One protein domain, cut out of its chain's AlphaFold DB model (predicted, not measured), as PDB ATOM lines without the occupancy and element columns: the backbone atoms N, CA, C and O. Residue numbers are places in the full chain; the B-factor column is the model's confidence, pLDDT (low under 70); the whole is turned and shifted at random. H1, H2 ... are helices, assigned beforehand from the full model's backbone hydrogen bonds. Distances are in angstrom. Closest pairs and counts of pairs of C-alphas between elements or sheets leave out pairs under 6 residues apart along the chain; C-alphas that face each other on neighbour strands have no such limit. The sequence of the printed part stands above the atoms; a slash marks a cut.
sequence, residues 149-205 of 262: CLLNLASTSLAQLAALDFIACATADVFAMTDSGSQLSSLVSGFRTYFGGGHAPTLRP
ATOM      1  N   CYS A 149     251.964  19.547 141.000       73.25
ATOM      2  CA  CYS A 149     250.885  20.527 140.868       73.25
ATOM      3  C   CYS A 149     249.627  20.093 141.638       73.25
ATOM      4  O   CYS A 149     249.087  20.872 142.423       73.25
ATOM      5  N   LEU A 150     249.208  18.829 141.496       80.44
ATOM      6  CA  LEU A 150     248.071  18.279 142.245       80.44
ATOM      7  C   LEU A 150     248.300  18.312 143.762       80.44
ATOM      8  O   LEU A 150     247.383  18.645 144.508       80.44
ATOM      9  N   LEU A 151     249.517  18.022 144.225       79.75
ATOM     10  CA  LEU A 151     249.887  18.052 145.643       79.75
ATOM     11  C   LEU A 151     249.905  19.489 146.188       79.75
ATOM     12  O   LEU A 151     249.459  19.731 147.309       79.75
ATOM     13  N   ASN A 152     250.329  20.466 145.385       80.56
ATOM     14  CA  ASN A 152     250.267  21.889 145.732       80.56
ATOM     15  C   ASN A 152     248.824  22.422 145.770       80.56
ATOM     16  O   ASN A 152     248.447  23.128 146.705       80.56
ATOM     17  N   LEU A 153     247.989  22.043 144.800       81.81
ATOM     18  CA  LEU A 153     246.558  22.370 144.789       81.81
ATOM     19  C   LEU A 153     245.840  21.755 145.997       81.81
ATOM     20  O   LEU A 153     245.121  22.455 146.711       81.81
ATOM     21  N   ALA A 154     246.083  20.471 146.265       82.88
ATOM     22  CA  ALA A 154     245.501  19.761 147.399       82.88
ATOM     23  C   ALA A 154     245.999  20.306 148.746       82.88
ATOM     24  O   ALA A 154     245.216  20.473 149.673       82.88
ATOM     25  N   SER A 155     247.288  20.626 148.879       83.69
ATOM     26  CA  SER A 155     247.817  21.211 150.119       83.69
ATOM     27  C   SER A 155     247.278  22.619 150.368       83.69
ATOM     28  O   SER A 155     246.978  22.955 151.512       83.69
ATOM     29  N   THR A 156     247.074  23.416 149.316       84.00
ATOM     30  CA  THR A 156     246.471  24.752 149.430       84.00
ATOM     31  C   THR A 156     245.013  24.666 149.878       84.00
ATOM     32  O   THR A 156     244.614  25.397 150.787       84.00
ATOM     33  N   SER A 157     244.226  23.749 149.307       79.62
ATOM     34  CA  SER A 157     242.824  23.561 149.703       79.62
ATOM     35  C   SER A 157     242.693  22.988 151.119       79.62
ATOM     36  O   SER A 157     241.867  23.465 151.899       79.62
ATOM     37  N   LEU A 158     243.558  22.044 151.504       85.38
ATOM     38  CA  LEU A 158     243.631  21.519 152.872       85.38
ATOM     39  C   LEU A 158     244.026  22.603 153.886       85.38
ATOM     40  O   LEU A 158     243.450  22.664 154.970       85.38
ATOM     41  N   ALA A 159     244.972  23.480 153.539       84.69
ATOM     42  CA  ALA A 159     245.379  24.588 154.401       84.69
ATOM     43  C   ALA A 159     244.258  25.622 154.582       84.69
ATOM     44  O   ALA A 159     244.047  26.113 155.691       84.69
ATOM     45  N   GLN A 160     243.512  25.932 153.517       88.25
ATOM     46  CA  GLN A 160     242.342  26.814 153.584       88.25
ATOM     47  C   GLN A 160     241.251  26.226 154.483       88.25
ATOM     48  O   GLN A 160     240.721  26.935 155.339       88.25
ATOM     49  N   LEU A 161     240.958  24.933 154.339       89.00
ATOM     50  CA  LEU A 161     239.964  24.255 155.168       89.00
ATOM     51  C   LEU A 161     240.388  24.227 156.644       89.00
ATOM     52  O   LEU A 161     239.604  24.592 157.514       89.00
ATOM     53  N   ALA A 162     241.657  23.924 156.925       88.56
ATOM     54  CA  ALA A 162     242.195  23.955 158.284       88.56
ATOM     55  C   ALA A 162     242.155  25.363 158.913       88.56
ATOM     56  O   ALA A 162     241.925  25.501 160.117       88.56
ATOM     57  N   ALA A 163     242.366  26.417 158.116       89.94
ATOM     58  CA  ALA A 163     242.244  27.798 158.580       89.94
ATOM     59  C   ALA A 163     240.789  28.158 158.918       89.94
ATOM     60  O   ALA A 163     240.542  28.811 159.935       89.94
ATOM     61  N   LEU A 164     239.826  27.706 158.109       92.12
ATOM     62  CA  LEU A 164     238.401  27.883 158.393       92.12
ATOM     63  C   LEU A 164     237.982  27.137 159.664       92.12
ATOM     64  O   LEU A 164     237.335  27.738 160.523       92.12
ATOM     65  N   ASP A 165     238.413  25.884 159.830       91.19
ATOM     66  CA  ASP A 165     238.160  25.095 161.043       91.19
ATOM     67  C   ASP A 165     238.717  25.794 162.288       91.19
ATOM     68  O   ASP A 165     238.055  25.856 163.329       91.19
ATOM     69  N   PHE A 166     239.918  26.372 162.182       90.44
ATOM     70  CA  PHE A 166     240.509  27.160 163.258       90.44
ATOM     71  C   PHE A 166     239.655  28.379 163.614       90.44
ATOM     72  O   PHE A 166     239.341  28.562 164.791       90.44
ATOM     73  N   ILE A 167     239.261  29.189 162.627       90.94
ATOM     74  CA  ILE A 167     238.467  30.403 162.859       90.94
ATOM     75  C   ILE A 167     237.124  30.038 163.489       90.94
ATOM     76  O   ILE A 167     236.781  30.600 164.528       90.94
ATOM     77  N   ALA A 168     236.404  29.070 162.920       91.62
ATOM     78  CA  ALA A 168     235.112  28.627 163.438       91.62
ATOM     79  C   ALA A 168     235.217  28.139 164.894       91.62
ATOM     80  O   ALA A 168     234.415  28.522 165.747       91.62
ATOM     81  N   CYS A 169     236.242  27.346 165.218       90.25
ATOM     82  CA  CYS A 169     236.450  26.862 166.583       90.25
ATOM     83  C   CYS A 169     236.932  27.962 167.545       90.25
ATOM     84  O   CYS A 169     236.655  27.903 168.746       90.25
ATOM     85  N   ALA A 170     237.676  28.953 167.054       89.00
ATOM     86  CA  ALA A 170     238.161  30.071 167.852       89.00
ATOM     87  C   ALA A 170     237.034  31.045 168.222       89.00
ATOM     88  O   ALA A 170     237.004  31.514 169.360       89.00
ATOM     89  N   THR A 171     236.107  31.309 167.297       87.88
ATOM     90  CA  THR A 171     235.000  32.262 167.482       87.88
ATOM     91  C   THR A 171     233.754  31.655 168.121       87.88
ATOM     92  O   THR A 171     232.920  32.405 168.615       87.88
ATOM     93  N   ALA A 172     233.618  30.327 168.152       89.38
ATOM     94  CA  ALA A 172     232.478  29.663 168.784       89.38
ATOM     95  C   ALA A 172     232.296  30.065 170.261       89.38
ATOM     96  O   ALA A 172     233.272  30.197 171.002       89.38
ATOM     97  N   ASP A 173     231.060  30.144 170.748       88.25
ATOM     98  CA  ASP A 173     230.805  30.450 172.165       88.25
ATOM     99  C   ASP A 173     231.382  29.367 173.087       88.25
ATOM    100  O   ASP A 173     232.037  29.645 174.091       88.25
ATOM    101  N   VAL A 174     231.228  28.100 172.696       86.94
ATOM    102  CA  VAL A 174     231.721  26.943 173.446       86.94
ATOM    103  C   VAL A 174     232.471  26.012 172.506       86.94
ATOM    104  O   VAL A 174     231.948  25.608 171.472       86.94
ATOM    105  N   PHE A 175     233.687  25.628 172.890       89.06
ATOM    106  CA  PHE A 175     234.496  24.676 172.130       89.06
ATOM    107  C   PHE A 175     234.701  23.393 172.933       89.06
ATOM    108  O   PHE A 175     235.212  23.440 174.050       89.06
ATOM    109  N   ALA A 176     234.323  22.242 172.376       88.31
ATOM    110  CA  ALA A 176     234.570  20.937 172.980       88.31
ATOM    111  C   ALA A 176     235.726  20.233 172.267       88.31
ATOM    112  O   ALA A 176     235.677  20.002 171.064       88.31
ATOM    113  N   MET A 177     236.766  19.878 173.018       82.81
ATOM    114  CA  MET A 177     237.950  19.221 172.467       82.81
ATOM    115  C   MET A 177     237.857  17.709 172.653       82.81
ATOM    116  O   MET A 177     237.692  17.225 173.773       82.81
ATOM    117  N   THR A 178     238.043  16.970 171.565       78.50
ATOM    118  CA  THR A 178     238.134  15.505 171.562       78.50
ATOM    119  C   THR A 178     239.546  15.038 171.915       78.50
ATOM    120  O   THR A 178     239.729  14.252 172.844       78.50
ATOM    121  N   ASP A 179     240.554  15.613 171.251       77.75
ATOM    122  CA  ASP A 179     241.960  15.242 171.400       77.75
ATOM    123  C   ASP A 179     242.809  16.436 171.813       77.75
ATOM    124  O   ASP A 179     243.339  17.170 170.989       77.75
ATOM    125  N   SER A 180     243.017  16.595 173.117       71.62
ATOM    126  CA  SER A 180     243.794  17.703 173.693       71.62
ATOM    127  C   SER A 180     245.271  17.796 173.284       71.62
ATOM    128  O   SER A 180     245.949  18.721 173.715       71.62
ATOM    129  N   GLY A 181     245.788  16.801 172.561       73.94
ATOM    130  CA  GLY A 181     247.166  16.774 172.065       73.94
ATOM    131  C   GLY A 181     247.298  17.166 170.593       73.94
ATOM    132  O   GLY A 181     248.419  17.214 170.092       73.94
ATOM    133  N   SER A 182     246.188  17.415 169.888       83.25
ATOM    134  CA  SER A 182     246.242  17.815 168.481       83.25
ATOM    135  C   SER A 182     246.761  19.250 168.325       83.25
ATOM    136  O   SER A 182     246.616  20.087 169.222       83.25
ATOM    137  N   GLN A 183     247.359  19.542 167.165       85.25
ATOM    138  CA  GLN A 183     247.871  20.883 166.853       85.25
ATOM    139  C   GLN A 183     246.736  21.916 166.863       85.25
ATOM    140  O   GLN A 183     246.854  22.946 167.520       85.25
ATOM    141  N   LEU A 184     245.597  21.588 166.238       87.12
ATOM    142  CA  LEU A 184     244.413  22.446 166.209       87.12
ATOM    143  C   LEU A 184     243.848  22.703 167.612       87.12
ATOM    144  O   LEU A 184     243.625  23.852 167.974       87.12
ATOM    145  N   SER A 185     243.659  21.665 168.436       86.62
ATOM    146  CA  SER A 185     243.088  21.846 169.782       86.62
ATOM    147  C   SER A 185     243.983  22.692 170.683       86.62
ATOM    148  O   SER A 185     243.475  23.514 171.443       86.62
ATOM    149  N   SER A 186     245.304  22.527 170.579       84.50
ATOM    150  CA  SER A 186     246.275  23.323 171.332       84.50
ATOM    151  C   SER A 186     246.219  24.791 170.916       84.50
ATOM    152  O   SER A 186     246.216  25.675 171.774       84.50
ATOM    153  N   LEU A 187     246.114  25.045 169.609       87.94
ATOM    154  CA  LEU A 187     246.071  26.388 169.041       87.94
ATOM    155  C   LEU A 187     244.746  27.093 169.377       87.94
ATOM    156  O   LEU A 187     244.768  28.191 169.929       87.94
ATOM    157  N   VAL A 188     243.603  26.430 169.172       89.25
ATOM    158  CA  VAL A 188     242.268  26.938 169.540       89.25
ATOM    159  C   VAL A 188     242.159  27.169 171.048       89.25
ATOM    160  O   VAL A 188     241.715  28.228 171.483       89.25
ATOM    161  N   SER A 189     242.587  26.211 171.872       84.06
ATOM    162  CA  SER A 189     242.529  26.336 173.334       84.06
ATOM    163  C   SER A 189     243.396  27.487 173.845       84.06
ATOM    164  O   SER A 189     242.964  28.250 174.715       84.06
ATOM    165  N   GLY A 190     244.596  27.651 173.276       82.44
ATOM    166  CA  GLY A 190     245.471  28.784 173.557       82.44
ATOM    167  C   GLY A 190     244.805  30.102 173.178       82.44
ATOM    168  O   GLY A 190     244.633  30.962 174.041       82.44
ATOM    169  N   PHE A 191     244.353  30.225 171.928       85.56
ATOM    170  CA  PHE A 191     243.698  31.431 171.424       85.56
ATOM    171  C   PHE A 191     242.501  31.837 172.293       85.56
ATOM    172  O   PHE A 191     242.438  32.967 172.772       85.56
ATOM    173  N   ARG A 192     241.605  30.895 172.597       86.00
ATOM    174  CA  ARG A 192     240.427  31.136 173.446       86.00
ATOM    175  C   ARG A 192     240.801  31.527 174.875       86.00
ATOM    176  O   ARG A 192     240.108  32.333 175.482       86.00
ATOM    177  N   THR A 193     241.897  30.993 175.418       79.25
ATOM    178  CA  THR A 193     242.322  31.345 176.781       79.25
ATOM    179  C   THR A 193     242.975  32.728 176.852       79.25
ATOM    180  O   THR A 193     242.728  33.448 177.815       79.25
ATOM    181  N   TYR A 194     243.776  33.112 175.853       78.12
ATOM    182  CA  TYR A 194     244.451  34.417 175.834       78.12
ATOM    183  C   TYR A 194     243.540  35.553 175.361       78.12
ATOM    184  O   TYR A 194     243.503  36.605 175.994       78.12
ATOM    185  N   PHE A 195     242.791  35.345 174.277       80.06
ATOM    186  CA  PHE A 195     241.976  36.388 173.645       80.06
ATOM    187  C   PHE A 195     240.500  36.332 174.041       80.06
ATOM    188  O   PHE A 195     239.813  37.344 173.970       80.06
ATOM    189  N   GLY A 196     240.000  35.185 174.508       73.81
ATOM    190  CA  GLY A 196     238.589  35.025 174.872       73.81
ATOM    191  C   GLY A 196     238.185  35.684 176.192       73.81
ATOM    192  O   GLY A 196     237.029  35.566 176.589       73.81
ATOM    193  N   GLY A 197     239.111  36.335 176.909       70.94
ATOM    194  CA  GLY A 197     238.806  37.150 178.092       70.94
ATOM    195  C   GLY A 197     238.017  36.426 179.191       70.94
ATOM    196  O   GLY A 197     237.244  37.064 179.894       70.94
ATOM    197  N   GLY A 198     238.138  35.098 179.293       71.31
ATOM    198  CA  GLY A 198     237.356  34.267 180.220       71.31
ATOM    199  C   GLY A 198     235.925  33.921 179.773       71.31
ATOM    200  O   GLY A 198     235.280  33.118 180.439       71.31
ATOM    201  N   HIS A 199     235.448  34.449 178.642       71.19
ATOM    202  CA  HIS A 199     234.091  34.243 178.112       71.19
ATOM    203  C   HIS A 199     234.004  33.135 177.052       71.19
ATOM    204  O   HIS A 199     232.911  32.784 176.625       71.19
ATOM    205  N   ALA A 200     235.141  32.560 176.644       79.25
ATOM    206  CA  ALA A 200     235.223  31.492 175.649       79.25
ATOM    207  C   ALA A 200     235.611  30.148 176.304       79.25
ATOM    208  O   ALA A 200     236.763  29.708 176.187       79.25
ATOM    209  N   PRO A 201     234.695  29.470 177.026       77.25
ATOM    210  CA  PRO A 201     235.003  28.217 177.697       77.25
ATOM    211  C   PRO A 201     235.389  27.128 176.696       77.25
ATOM    212  O   PRO A 201     234.842  27.012 175.594       77.25
ATOM    213  N   THR A 202     236.335  26.297 177.128       81.75
ATOM    214  CA  THR A 202     236.797  25.131 176.379       81.75
ATOM    215  C   THR A 202     236.533  23.874 177.196       81.75
ATOM    216  O   THR A 202     237.165  23.666 178.237       81.75
ATOM    217  N   LEU A 203     235.608  23.039 176.733       85.44
ATOM    218  CA  LEU A 203     235.211  21.781 177.353       85.44
ATOM    219  C   LEU A 203     236.218  20.686 177.001       85.44
ATOM    220  O   LEU A 203     236.351  20.289 175.846       85.44
ATOM    221  N   ARG A 204     236.913  20.168 178.017       81.12
ATOM    222  CA  ARG A 204     237.820  19.023 177.893       81.12
ATOM    223  C   ARG A 204     237.269  17.853 178.709       81.12
ATOM    224  O   ARG A 204     237.630  17.720 179.880       81.12
ATOM    225  N   PRO A 205     236.380  17.026 178.139       80.62
ATOM    226  CA  PRO A 205     235.884  15.855 178.839       80.62
ATOM    227  C   PRO A 205     237.034  14.890 179.146       80.62
ATOM    228  O   PRO A 205     237.950  14.686 178.346       80.62
TER     229      PRO A 205
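Overview. This is residues 149 to 205 of the 262 residues of an uncharacterized protein of Chenopodium quinoa (UniProt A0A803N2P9). A long helix, H1, sticks out with residues 149 to 161 as a straight arm from a small compact body, where its other end packs on a shorter helix, H2. Beside them two extended stretches pair side by side, residues 175 to 176 with 202 to 203, parallel. The 57 printed residues, with two named helices, H1 then H2, and no named strand, are all helix by class. The whole is loose, with a radius of gyration of the C-alphas of 13.2 A, and spans 44 by 19 by 15 A, the arm making the length.

Arrangement. H1, residues 149 to 171, touches H2, residues 183 to 195, with its residues 166 to 170 alone; the closest C-alphas, of Ala 170 and Val 188, are 5.4 A apart. They run the same way at a tilt of 37 degrees, only just steep. In H1 and H2 every O i to N i+4 pair is within hydrogen-bond range.

Along the chain. H1 begins at C-alpha 149 (250.885, 20.527, 140.868) and is 33.1 A long. H2 is 17.9 A long and ends at C-alpha 195 (241.976, 36.388, 173.645).

Size, cuts and confidence. The C-alphas of Cys 149 and Gly 198, the two farthest apart, are 43.8 A apart. The link from H1 to H2 is long, 11 residues. The printed part has no cut, and no printed residue is under 70 in pLDDT.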